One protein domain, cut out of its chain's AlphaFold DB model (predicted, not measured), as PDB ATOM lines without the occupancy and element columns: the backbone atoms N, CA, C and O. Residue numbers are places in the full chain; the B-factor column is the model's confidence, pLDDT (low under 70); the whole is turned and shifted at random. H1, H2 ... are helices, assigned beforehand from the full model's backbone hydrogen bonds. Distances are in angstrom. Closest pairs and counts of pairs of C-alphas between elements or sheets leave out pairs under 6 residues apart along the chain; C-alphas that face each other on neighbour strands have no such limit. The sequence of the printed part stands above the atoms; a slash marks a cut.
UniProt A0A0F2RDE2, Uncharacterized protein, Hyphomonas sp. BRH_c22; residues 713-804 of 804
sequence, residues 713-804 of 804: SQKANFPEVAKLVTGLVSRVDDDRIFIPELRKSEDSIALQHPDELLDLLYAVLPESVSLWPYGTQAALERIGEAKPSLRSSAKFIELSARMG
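Overview. This is residues 713 to 804 of the 804 residues of an uncharacterized protein of Hyphomonas sp. BRH_c22 (UniProt A0A0F2RDE2). This is a compact ball of helices built round H4, with H1 packed along one side of it, H7 crossing it on the opposite side, so that H1, H4 and H7 make a row, and H5 folding back along a third side as the partner of H4 in a helical hairpin. The short H3 packs on H5, H2 and H6 lie near the two ends of H5, and the long link of residues 727 to 739 runs round the outside. The printed part has 92 residues, with seven named helices, H1 to H7 in order along the chain, and no named strand; the class is all helix, with 54 residues in the helices. The whole is compact, with a radius of gyration of the C-alphas of 12.2 A, and its rounded outline spans 30 by 26 by 25 A.

Along the chain. Find C-alpha 718 at (112.819, 82.017, 151.922); from there H1 runs through residues 718 to 726, 11.7 A long. After residues 727 to 739 you reach H2, residues 740 to 743, and then H3, residues 749 to 752. H4, residues 754 to 764, starts at C-alpha 754, (113.044, 77.838, 161.889), and is 15.6 A long. H5, residues 776 to 786, is 15.2 A long, and H6 holds residues 788 to 792. H7, residues 794 to 803, runs 14.7 A to C-alpha 803 at (116.905, 88.993, 176.620).

Arrangement. Start at H5, the hub, which touches four other helices. It touches H4, closest at the C-alphas of Pro 754 and Ile 783, 4.9 A apart, at a shallow tilt of 26 degrees, opposite ways: a helical hairpin. H3 touches H5, with the C-alphas of Ala 750 and Ile 783 closest at 5.2 A. H2 and H5 only just touch, with 3 pairs of C-alphas within 8 A, the closest being Leu 742 and Ala 779 at 5.9 A. H5 and H6 touch only at the corner, and only just, with 3 such pairs, the closest being Gly 784 and Arg 791 at 5.6 A. Now look at H4: it touches H1 at Thr 726 and Leu 760, their closest C-alphas at 5.3 A, with a shallow tilt of 24 degrees, the same way. H4 also touches H7, closest at the C-alphas of Tyr 762 and Lys 795, 6.4 A, at a steep tilt of 61 degrees. The helix packing is mostly aligned, but only just, with 2 of 3 pairs at a shallow tilt. H1 and H7 are apart. Every O i to N i+4 pair is within hydrogen-bond range in H1, H4 and H5, and 5 of 6 in H7; H6 has 0 of 1 but 2 of 2 O i to N i+3 pairs, and H2 and H3 are too short for an i+4 pair.

Size, cuts and confidence. The farthest C-alphas, Ala 716 and Gly 804, are 33.8 A apart; residue 804 is the chain's last. The printed part has no cut. The links H1 to H2 and H4 to H5 are long. The mean pLDDT of the printed part is 83.5; look for values under 70 at residues 733 to 747 and 804.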
ATOM      1  N   SER A 713     110.134  89.016 152.722       85.62
ATOM      2  CA  SER A 713     109.074  89.121 151.714       85.62
ATOM      3  C   SER A 713     109.016  87.896 150.789       85.62
ATOM      4  O   SER A 713     107.933  87.524 150.340       85.62
ATOM      5  N   GLN A 714     110.148  87.217 150.566       88.50
ATOM      6  CA  GLN A 714     110.262  86.046 149.688       88.50
ATOM      7  C   GLN A 714     109.859  84.741 150.389       88.50
ATOM      8  O   GLN A 714     110.714  83.895 150.642       88.50
ATOM      9  N   LYS A 715     108.579  84.533 150.713       85.94
ATOM     10  CA  LYS A 715     108.149  83.336 151.465       85.94
ATOM     11  C   LYS A 715     108.407  82.030 150.709       85.94
ATOM     12  O   LYS A 715     108.933  81.093 151.307       85.94
ATOM     13  N   ALA A 716     108.106  81.968 149.411       84.94
ATOM     14  CA  ALA A 716     108.286  80.769 148.591       84.94
ATOM     15  C   ALA A 716     109.764  80.365 148.437       84.94
ATOM     16  O   ALA A 716     110.083  79.178 148.393       84.94
ATOM     17  N   ASN A 717     110.666  81.352 148.405       89.25
ATOM     18  CA  ASN A 717     112.111  81.156 148.234       89.25
ATOM     19  C   ASN A 717     112.908  81.426 149.524       89.25
ATOM     20  O   ASN A 717     114.139  81.532 149.484       89.25
ATOM     21  N   PHE A 718     112.229  81.524 150.675       91.44
ATOM     22  CA  PHE A 718     112.819  82.017 151.922       91.44
ATOM     23  C   PHE A 718     114.098  81.275 152.321       91.44
ATOM     24  O   PHE A 718     115.087  81.952 152.606       91.44
ATOM     25  N   PRO A 719     114.164  79.926 152.299       93.62
ATOM     26  CA  PRO A 719     115.357  79.222 152.760       93.62
ATOM     27  C   PRO A 719     116.625  79.573 151.974       93.62
ATOM     28  O   PRO A 719     117.699  79.761 152.549       93.62
ATOM     29  N   GLU A 720     116.512  79.687 150.648       95.00
ATOM     30  CA  GLU A 720     117.643  80.033 149.791       95.00
ATOM     31  C   GLU A 720     118.027  81.508 149.961       95.00
ATOM     32  O   GLU A 720     119.206  81.830 150.157       95.00
ATOM     33  N   VAL A 721     117.035  82.402 149.949       95.31
ATOM     34  CA  VAL A 721     117.246  83.850 150.056       95.31
ATOM     35  C   VAL A 721     117.825  84.220 151.424       95.31
ATOM     36  O   VAL A 721     118.831  84.929 151.488       95.31
ATOM     37  N   ALA A 722     117.280  83.689 152.520       94.50
ATOM     38  CA  ALA A 722     117.768  83.932 153.880       94.50
ATOM     39  C   ALA A 722     119.228  83.490 154.050       94.50
ATOM     40  O   ALA A 722     120.044  84.217 154.631       94.50
ATOM     41  N   LYS A 723     119.601  82.337 153.481       95.44
ATOM     42  CA  LYS A 723     120.985  81.846 153.499       95.44
ATOM     43  C   LYS A 723     121.940  82.785 152.758       95.44
ATOM     44  O   LYS A 723     123.038  83.048 153.251       95.44
ATOM     45  N   LEU A 724     121.539  83.302 151.593       96.25
ATOM     46  CA  LEU A 724     122.334  84.275 150.835       96.25
ATOM     47  C   LEU A 724     122.471  85.594 151.607       96.25
ATOM     48  O   LEU A 724     123.587  86.091 151.774       96.25
ATOM     49  N   VAL A 725     121.365  86.122 152.137       95.25
ATOM     50  CA  VAL A 725     121.324  87.391 152.878       95.25
ATOM     51  C   VAL A 725     122.154  87.339 154.160       95.25
ATOM     52  O   VAL A 725     122.888  88.287 154.439       95.25
ATOM     53  N   THR A 726     122.147  86.222 154.891       93.75
ATOM     54  CA  THR A 726     122.964  86.026 156.107       93.75
ATOM     55  C   THR A 726     124.449  86.337 155.863       93.75
ATOM     56  O   THR A 726     125.128  86.907 156.714       93.75
ATOM     57  N   GLY A 727     124.966  86.022 154.669       90.94
ATOM     58  CA  GLY A 727     126.350  86.305 154.280       90.94
ATOM     59  C   GLY A 727     126.620  87.745 153.828       90.94
ATOM     60  O   GLY A 727     127.788  88.094 153.616       90.94
ATOM     61  N   LEU A 728     125.581  88.566 153.665       92.62
ATOM     62  CA  LEU A 728     125.612  89.914 153.085       92.62
ATOM     63  C   LEU A 728     125.296  91.027 154.095       92.62
ATOM     64  O   LEU A 728     125.622  92.181 153.825       92.62
ATOM     65  N   VAL A 729     124.727  90.695 155.254       91.31
ATOM     66  CA  VAL A 729     124.334  91.661 156.294       91.31
ATOM     67  C   VAL A 729     125.428  91.897 157.345       91.31
ATOM     68  O   VAL A 729     126.426  91.171 157.427       91.31
ATOM     69  N   SER A 730     125.248  92.950 158.139       88.50
ATOM     70  CA  SER A 730     125.957  93.235 159.389       88.50
ATOM     71  C   SER A 730     124.946  93.542 160.505       88.50
ATOM     72  O   SER A 730     123.755  93.710 160.234       88.50
ATOM     73  N   ARG A 731     125.405  93.598 161.766       86.50
ATOM     74  CA  ARG A 731     124.532  93.936 162.900       86.50
ATOM     75  C   ARG A 731     123.991  95.358 162.761       86.50
ATOM     76  O   ARG A 731     124.745  96.295 162.486       86.50
ATOM     77  N   VAL A 732     122.693  95.516 162.979       77.19
ATOM     78  CA  VAL A 732     121.996  96.799 162.861       77.19
ATOM     79  C   VAL A 732     121.657  97.303 164.261       77.19
ATOM     80  O   VAL A 732     120.634  96.945 164.831       77.19
ATOM     81  N   ASP A 733     122.529  98.132 164.838       67.88
ATOM     82  CA  ASP A 733     122.239  98.834 166.102       67.88
ATOM     83  C   ASP A 733     121.577 100.192 165.804       67.88
ATOM     84  O   ASP A 733     122.217 101.238 165.926       67.88
ATOM     85  N   ASP A 734     120.340 100.154 165.304       63.41
ATOM     86  CA  ASP A 734     119.444 101.304 165.102       63.41
ATOM     87  C   ASP A 734     117.979 100.825 165.215       63.41
ATOM     88  O   ASP A 734     117.701  99.651 164.970       63.41
ATOM     89  N   ASP A 735     117.039 101.704 165.562       57.59
ATOM     90  CA  ASP A 735     115.612 101.391 165.798       57.59
ATOM     91  C   ASP A 735     114.803 101.080 164.517       57.59
ATOM     92  O   ASP A 735     113.593 100.845 164.556       57.59
ATOM     93  N   ARG A 736     115.485 101.046 163.368       54.88
ATOM     94  CA  ARG A 736     114.898 101.069 162.023       54.88
ATOM     95  C   ARG A 736     114.556  99.713 161.423       54.88
ATOM     96  O   ARG A 736     113.969  99.683 160.346       54.88
ATOM     97  N   ILE A 737     114.922  98.597 162.056       60.47
ATOM     98  CA  ILE A 737     114.497  97.286 161.553       60.47
ATOM     99  C   ILE A 737     113.015  97.098 161.899       60.47
ATOM    100  O   ILE A 737     112.647  96.731 163.018       60.47
ATOM    101  N   PHE A 738     112.154  97.340 160.917       56.75
ATOM    102  CA  PHE A 738     110.727  97.085 161.015       56.75
ATOM    103  C   PHE A 738     110.411  95.761 160.325       56.75
ATOM    104  O   PHE A 738     110.573  95.637 159.119       56.75
ATOM    105  N   ILE A 739     109.959  94.765 161.093       62.31
ATOM    106  CA  ILE A 739     109.608  93.451 160.543       62.31
ATOM    107  C   ILE A 739     108.138  93.133 160.851       62.31
ATOM    108  O   ILE A 739     107.830  92.580 161.915       62.31
ATOM    109  N   PRO A 740     107.207  93.487 159.948       56.91
ATOM    110  CA  PRO A 740     105.788  93.149 160.070       56.91
ATOM    111  C   PRO A 740     105.536  91.643 160.220       56.91
ATOM    112  O   PRO A 740     104.632  91.227 160.943       56.91
ATOM    113  N   GLU A 741     106.342  90.817 159.557       58.34
ATOM    114  CA  GLU A 741     106.174  89.366 159.450       58.34
ATOM    115  C   GLU A 741     106.397  88.654 160.791       58.34
ATOM    116  O   GLU A 741     105.740  87.649 161.053       58.34
ATOM    117  N   LEU A 742     107.223  89.208 161.693       63.41
ATOM    118  CA  LEU A 742     107.402  88.674 163.056       63.41
ATOM    119  C   LEU A 742     106.164  88.902 163.944       63.41
ATOM    120  O   LEU A 742     106.085  88.349 165.041       63.41
ATOM    121  N   ARG A 743     105.196  89.715 163.496       59.56
ATOM    122  CA  ARG A 743     103.962  90.035 164.234       59.56
ATOM    123  C   ARG A 743     102.767  89.171 163.823       59.56
ATOM    124  O   ARG A 743     101.784  89.136 164.559       59.56
ATOM    125  N   LYS A 744     102.817  88.491 162.671       56.47
ATOM    126  CA  LYS A 744     101.690  87.700 162.141       56.47
ATOM    127  C   LYS A 744     101.685  86.306 162.786       56.47
ATOM    128  O   LYS A 744     102.682  85.594 162.723       56.47
ATOM    129  N   SER A 745     100.582  85.932 163.440       49.69
ATOM    130  CA  SER A 745     100.498  84.749 164.316       49.69
ATOM    131  C   SER A 745     100.074  83.442 163.645       49.69
ATOM    132  O   SER A 745     100.302  82.398 164.246       49.69
ATOM    133  N   GLU A 746      99.483  83.473 162.450       47.91
ATOM    134  CA  GLU A 746      98.848  82.277 161.859       47.91
ATOM    135  C   GLU A 746      99.670  81.615 160.733       47.91
ATOM    136  O   GLU A 746      99.644  80.397 160.630       47.91
ATOM    137  N   ASP A 747     100.514  82.368 160.008       55.78
ATOM    138  CA  ASP A 747     101.398  81.876 158.923       55.78
ATOM    139  C   ASP A 747     102.833  82.423 159.063       55.78
ATOM    140  O   ASP A 747     103.359  83.125 158.192       55.78
ATOM    141  N   SER A 748     103.467  82.197 160.216       71.00
ATOM    142  CA  SER A 748     104.795  82.769 160.473       71.00
ATOM    143  C   SER A 748     105.915  81.932 159.836       71.00
ATOM    144  O   SER A 748     105.983  80.720 160.043       71.00
ATOM    145  N   ILE A 749     106.848  82.595 159.142       81.00
ATOM    146  CA  ILE A 749     108.092  82.003 158.602       81.00
ATOM    147  C   ILE A 749     108.858  81.219 159.685       81.00
ATOM    148  O   ILE A 749     109.470  80.197 159.396       81.00
ATOM    149  N   ALA A 750     108.754  81.644 160.949       83.38
ATOM    150  CA  ALA A 750     109.348  80.977 162.107       83.38
ATOM    151  C   ALA A 750     108.894  79.520 162.301       83.38
ATOM    152  O   ALA A 750     109.659  78.719 162.832       83.38
ATOM    153  N   LEU A 751     107.670  79.173 161.885       84.12
ATOM    154  CA  LEU A 751     107.149  77.804 161.974       84.12
ATOM    155  C   LEU A 751     107.598  76.941 160.787       84.12
ATOM    156  O   LEU A 751     107.835  75.748 160.956       84.12
ATOM    157  N   GLN A 752     107.708  77.535 159.596       87.00
ATOM    158  CA  GLN A 752     108.012  76.817 158.353       87.00
ATOM    159  C   GLN A 752     109.523  76.616 158.149       87.00
ATOM    160  O   GLN A 752     109.951  75.543 157.725       87.00
ATOM    161  N   HIS A 753     110.329  77.628 158.488       90.75
ATOM    162  CA  HIS A 753     111.775  77.685 158.241       90.75
ATOM    163  C   HIS A 753     112.552  78.167 159.486       90.75
ATOM    164  O   HIS A 753     113.169  79.240 159.475       90.75
ATOM    165  N   PRO A 754     112.494  77.410 160.602       91.19
ATOM    166  CA  PRO A 754     113.044  77.838 161.889       91.19
ATOM    167  C   PRO A 754     114.576  77.957 161.902       91.19
ATOM    168  O   PRO A 754     115.107  78.830 162.588       91.19
ATOM    169  N   ASP A 755     115.296  77.103 161.167       94.06
ATOM    170  CA  ASP A 755     116.763  77.133 161.104       94.06
ATOM    171  C   ASP A 755     117.259  78.393 160.374       94.06
ATOM    172  O   ASP A 755     118.115  79.122 160.880       94.06
ATOM    173  N   GLU A 756     116.687  78.682 159.206       94.75
ATOM    174  CA  GLU A 756     117.090  79.803 158.360       94.75
ATOM    175  C   GLU A 756     116.713  81.149 158.979       94.75
ATOM    176  O   GLU A 756     117.503  82.098 158.920       94.75
ATOM    177  N   LEU A 757     115.550  81.235 159.637       91.50
ATOM    178  CA  LEU A 757     115.168  82.446 160.357       91.50
ATOM    179  C   LEU A 757     116.079  82.699 161.566       91.50
ATOM    180  O   LEU A 757     116.474  83.842 161.793       91.50
ATOM    181  N   LEU A 758     116.453  81.659 162.322       93.00
ATOM    182  CA  LEU A 758     117.394  81.799 163.439       93.00
ATOM    183  C   LEU A 758     118.760  82.313 162.963       93.00
ATOM    184  O   LEU A 758     119.351  83.184 163.604       93.00
ATOM    185  N   ASP A 759     119.245  81.802 161.833       94.69
ATOM    186  CA  ASP A 759     120.511  82.220 161.233       94.69
ATOM    187  C   ASP A 759     120.486  83.685 160.785       94.69
ATOM    188  O   ASP A 759     121.427  84.433 161.075       94.69
ATOM    189  N   LEU A 760     119.388  84.106 160.154       92.06
ATOM    190  CA  LEU A 760     119.182  85.481 159.711       92.06
ATOM    191  C   LEU A 760     119.098  86.456 160.896       92.06
ATOM    192  O   LEU A 760     119.786  87.480 160.908       92.06
ATOM    193  N   LEU A 761     118.304  86.117 161.920       90.50
ATOM    194  CA  LEU A 761     118.174  86.913 163.145       90.50
ATOM    195  C   LEU A 761     119.519  87.041 163.867       90.50
ATOM    196  O   LEU A 761     119.912  88.141 164.251       90.50
ATOM    197  N   TYR A 762     120.267  85.946 164.002       92.88
ATOM    198  CA  TYR A 762     121.582  85.969 164.646       92.88
ATOM    199  C   TYR A 762     122.589  86.870 163.911       92.88
ATOM    200  O   TYR A 762     123.428  87.513 164.548       92.88
ATOM    201  N   ALA A 763     122.508  86.939 162.580       91.69
ATOM    202  CA  ALA A 763     123.401  87.763 161.771       91.69
ATOM    203  C   ALA A 763     123.096  89.268 161.858       91.69
ATOM    204  O   ALA A 763     124.033  90.070 161.810       91.69
ATOM    205  N   VAL A 764     121.821  89.655 161.995       89.19
ATOM    206  CA  VAL A 764     121.400  91.067 161.941       89.19
ATOM    207  C   VAL A 764     121.168  91.705 163.316       89.19
ATOM    208  O   VAL A 764     121.372  92.912 163.466       89.19
ATOM    209  N   LEU A 765     120.764  90.934 164.331       88.62
ATOM    210  CA  LEU A 765     120.362  91.503 165.618       88.62
ATOM    211  C   LEU A 765     121.555  92.100 166.389       88.62
ATOM    212  O   LEU A 765     122.592  91.436 166.551       88.62
ATOM    213  N   PRO A 766     121.406  93.327 166.923       87.12
ATOM    214  CA  PRO A 766     122.434  93.970 167.728       87.12
ATOM    215  C   PRO A 766     122.572  93.299 169.104       87.12
ATOM    216  O   PRO A 766     121.759  92.464 169.514       87.12
ATOM    217  N   GLU A 767     123.615  93.669 169.851       84.81
ATOM    218  CA  GLU A 767     123.804  93.177 171.227       84.81
ATOM    219  C   GLU A 767     122.769  93.757 172.190       84.81
ATOM    220  O   GLU A 767     122.299  93.055 173.083       84.81
ATOM    221  N   SER A 768     122.380  95.020 171.986       85.94
ATOM    222  CA  SER A 768     121.392  95.691 172.828       85.94
ATOM    223  C   SER A 768     119.973  95.262 172.464       85.94
ATOM    224  O   SER A 768     119.458  95.640 171.412       85.94
ATOM    225  N   VAL A 769     119.312  94.539 173.369       84.88
ATOM    226  CA  VAL A 769     117.923  94.071 173.190       84.88
ATOM    227  C   VAL A 769     116.917  95.212 173.068       84.88
ATOM    228  O   VAL A 769     115.908  95.072 172.389       84.88
ATOM    229  N   SER A 770     117.210  96.386 173.638       81.31
ATOM    230  CA  SER A 770     116.356  97.574 173.494       81.31
ATOM    231  C   SER A 770     116.194  98.050 172.045       81.31
ATOM    232  O   SER A 770     115.303  98.846 171.774       81.31
ATOM    233  N   LEU A 771     117.079  97.614 171.141       79.75
ATOM    234  CA  LEU A 771     117.067  97.951 169.716       79.75
ATOM    235  C   LEU A 771     116.490  96.817 168.858       79.75
ATOM    236  O   LEU A 771     116.543  96.882 167.633       79.75
ATOM    237  N   TRP A 772     115.991  95.741 169.472       83.81
ATOM    238  CA  TRP A 772     115.449  94.621 168.718       83.81
ATOM    239  C   TRP A 772     114.084  94.966 168.112       83.81
ATOM    240  O   TRP A 772     113.256  95.594 168.778       83.81
ATOM    241  N   PRO A 773     113.800  94.503 166.882       77.19
ATOM    242  CA  PRO A 773     112.495  94.671 166.255       77.19
ATOM    243  C   PRO A 773     111.379  94.113 167.128       77.19
ATOM    244  O   PRO A 773     111.464  92.989 167.640       77.19
ATOM    245  N   TYR A 774     110.287  94.861 167.242       74.81
ATOM    246  CA  TYR A 774     109.095  94.377 167.929       74.81
ATOM    247  C   TYR A 774     108.570  93.090 167.268       74.81
ATOM    248  O   TYR A 774     108.276  93.086 166.072       74.81
ATOM    249  N   GLY A 775     108.430  92.019 168.057       77.88
ATOM    250  CA  GLY A 775     108.058  90.673 167.593       77.88
ATOM    251  C   GLY A 775     109.214  89.664 167.584       77.88
ATOM    252  O   GLY A 775     108.963  88.466 167.502       77.88
ATOM    253  N   THR A 776     110.466  90.109 167.750       84.38
ATOM    254  CA  THR A 776     111.653  89.227 167.751       84.38
ATOM    255  C   THR A 776     111.591  88.146 168.829       84.38
ATOM    256  O   THR A 776     111.860  86.983 168.541       84.38
ATOM    257  N   GLN A 777     111.187  88.501 170.053       85.94
ATOM    258  CA  GLN A 777     111.040  87.530 171.141       85.94
ATOM    259  C   GLN A 777     110.013  86.444 170.792       85.94
ATOM    260  O   GLN A 777     110.317  85.257 170.861       85.94
ATOM    261  N   ALA A 778     108.826  86.850 170.334       84.19
ATOM    262  CA  ALA A 778     107.768  85.921 169.952       84.19
ATOM    263  C   ALA A 778     108.175  85.030 168.761       84.19
ATOM    264  O   ALA A 778     107.714  83.897 168.638       84.19
ATOM    265  N   ALA A 779     109.033  85.520 167.864       85.31
ATOM    266  CA  ALA A 779     109.590  84.710 166.786       85.31
ATOM    267  C   ALA A 779     110.618  83.687 167.293       85.31
ATOM    268  O   ALA A 779     110.568  82.536 166.866       85.31
ATOM    269  N   LEU A 780     111.501  84.060 168.228       88.62
ATOM    270  CA  LEU A 780     112.434  83.124 168.873       88.62
ATOM    271  C   LEU A 780     111.695  82.030 169.651       88.62
ATOM    272  O   LEU A 780     112.049  80.856 169.546       88.62
ATOM    273  N   GLU A 781     110.636  82.388 170.377       88.56
ATOM    274  CA  GLU A 781     109.769  81.425 171.065       88.56
ATOM    275  C   GLU A 781     109.169  80.420 170.068       88.56
ATOM    276  O   GLU A 781     109.354  79.212 170.238       88.56
ATOM    277  N   ARG A 782     108.580  80.904 168.964       87.31
ATOM    278  CA  ARG A 782     108.023  80.058 167.892       87.31
ATOM    279  C   ARG A 782     109.062  79.170 167.209       87.31
ATOM    280  O   ARG A 782     108.770  78.006 166.960       87.31
ATOM    281  N   ILE A 783     110.276  79.667 166.950       89.75
ATOM    282  CA  ILE A 783     111.390  78.845 166.433       89.75
ATOM    283  C   ILE A 783     111.659  77.676 167.392       89.75
ATOM    284  O   ILE A 783     111.792  76.524 166.972       89.75
ATOM    285  N   GLY A 784     111.714  77.965 168.695       88.44
ATOM    286  CA  GLY A 784     111.947  76.966 169.732       88.44
ATOM    287  C   GLY A 784     110.783  75.992 169.936       88.44
ATOM    288  O   GLY A 784     111.016  74.896 170.440       88.44
ATOM    289  N   GLU A 785     109.550  76.376 169.611       88.75
ATOM    290  CA  GLU A 785     108.371  75.497 169.595       88.75
ATOM    291  C   GLU A 785     108.344  74.605 168.351       88.75
ATOM    292  O   GLU A 785     108.168  73.395 168.476       88.75
ATOM    293  N   ALA A 786     108.581  75.183 167.169       89.31
ATOM    294  CA  ALA A 786     108.578  74.472 165.893       89.31
ATOM    295  C   ALA A 786     109.695  73.424 165.808       89.31
ATOM    296  O   ALA A 786     109.475  72.316 165.318       89.31
ATOM    297  N   LYS A 787     110.894  73.750 166.311       92.75
ATOM    298  CA  LYS A 787     112.044  72.838 166.312       92.75
ATOM    299  C   LYS A 787     112.781  72.869 167.657       92.75
ATOM    300  O   LYS A 787     113.815  73.530 167.787       92.75
ATOM    301  N   PRO A 788     112.323  72.091 168.660       93.00
ATOM    302  CA  PRO A 788     112.890  72.099 170.013       93.00
ATOM    303  C   PRO A 788     114.399  71.832 170.090       93.00
ATOM    304  O   PRO A 788     115.063  72.340 170.992       93.00
ATOM    305  N   SER A 789     114.973  71.094 169.132       93.50
ATOM    306  CA  SER A 789     116.422  70.853 169.068       93.50
ATOM    307  C   SER A 789     117.249  72.134 168.880       93.50
ATOM    308  O   SER A 789     118.415  72.156 169.273       93.50
ATOM    309  N   LEU A 790     116.673  73.206 168.314       92.69
ATOM    310  CA  LEU A 790     117.355  74.496 168.153       92.69
ATOM    311  C   LEU A 790     117.566  75.231 169.475       92.69
ATOM    312  O   LEU A 790     118.502  76.024 169.559       92.69
ATOM    313  N   ARG A 791     116.787  74.927 170.525       90.50
ATOM    314  CA  ARG A 791     116.966  75.526 171.861       90.50
ATOM    315  C   ARG A 791     118.339  75.222 172.465       90.50
ATOM    316  O   ARG A 791     118.838  75.997 173.271       90.50
ATOM    317  N   SER A 792     118.959  74.120 172.043       90.75
ATOM    318  CA  SER A 792     120.308  73.713 172.452       90.75
ATOM    319  C   SER A 792     121.410  74.248 171.527       90.75
ATOM    320  O   SER A 792     122.584  73.939 171.732       90.75
ATOM    321  N   SER A 793     121.065  75.009 170.482       95.38
ATOM    322  CA  SER A 793     122.048  75.598 169.572       95.38
ATOM    323  C   SER A 793     122.707  76.831 170.196       95.38
ATOM    324  O   SER A 793     122.054  77.620 170.879       95.38
ATOM    325  N   ALA A 794     123.997  77.037 169.916       93.62
ATOM    326  CA  ALA A 794     124.746  78.179 170.446       93.62
ATOM    327  C   ALA A 794     124.102  79.529 170.072       93.62
ATOM    328  O   ALA A 794     123.991  80.404 170.925       93.62
ATOM    329  N   LYS A 795     123.609  79.668 168.831       94.38
ATOM    330  CA  LYS A 795     122.942  80.887 168.339       94.38
ATOM    331  C   LYS A 795     121.669  81.201 169.130       94.38
ATOM    332  O   LYS A 795     121.474  82.338 169.548       94.38
ATOM    333  N   PHE A 796     120.823  80.193 169.362       93.75
ATOM    334  CA  PHE A 796     119.582  80.359 170.120       93.75
ATOM    335  C   PHE A 796     119.861  80.713 171.581       93.75
ATOM    336  O   PHE A 796     119.231  81.621 172.121       93.75
ATOM    337  N   ILE A 797     120.817  80.019 172.209       93.00
ATOM    338  CA  ILE A 797     121.222  80.272 173.595       93.00
ATOM    339  C   ILE A 797     121.763  81.695 173.739       93.00
ATOM    340  O   ILE A 797     121.365  82.400 174.659       93.00
ATOM    341  N   GLU A 798     122.624  82.140 172.823       92.69
ATOM    342  CA  GLU A 798     123.204  83.482 172.875       92.69
ATOM    343  C   GLU A 798     122.145  84.575 172.695       92.69
ATOM    344  O   GLU A 798     122.130  85.533 173.466       92.69
ATOM    345  N   LEU A 799     121.228  84.435 171.730       91.44
ATOM    346  CA  LEU A 799     120.126  85.389 171.568       91.44
ATOM    347  C   LEU A 799     119.192  85.383 172.787       91.44
ATOM    348  O   LEU A 799     118.825  86.447 173.274       91.44
ATOM    349  N   SER A 800     118.866  84.210 173.329       88.81
ATOM    350  CA  SER A 800     118.027  84.099 174.530       88.81
ATOM    351  C   SER A 800     118.686  84.747 175.750       88.81
ATOM    352  O   SER A 800     118.035  85.496 176.467       88.81
ATOM    353  N   ALA A 801     119.992  84.544 175.940       88.00
ATOM    354  CA  ALA A 801     120.747  85.118 177.054       88.00
ATOM    355  C   ALA A 801     120.813  86.653 177.016       88.00
ATOM    356  O   ALA A 801     120.940  87.284 178.062       88.00
ATOM    357  N   ARG A 802     120.721  87.273 175.832       88.31
ATOM    358  CA  ARG A 802     120.662  88.739 175.716       88.31
ATOM    359  C   ARG A 802     119.347  89.302 176.271       88.31
ATOM    360  O   ARG A 802     119.358  90.423 176.773       88.31
ATOM    361  N   MET A 803     118.242  88.551 176.185       81.75
ATOM    362  CA  MET A 803     116.905  88.993 176.620       81.75
ATOM    363  C   MET A 803     116.699  88.962 178.143       81.75
ATOM    364  O   MET A 803     115.830  89.685 178.631       81.75
ATOM    365  N   GLY A 804     117.518  88.204 178.881       65.62
ATOM    366  CA  GLY A 804     117.440  88.069 180.342       65.62
ATOM    367  C   GLY A 804     117.137  86.655 180.797       65.62
ATOM    368  O   GLY A 804     116.104  86.105 180.355       65.62
TER     369      GLY A 804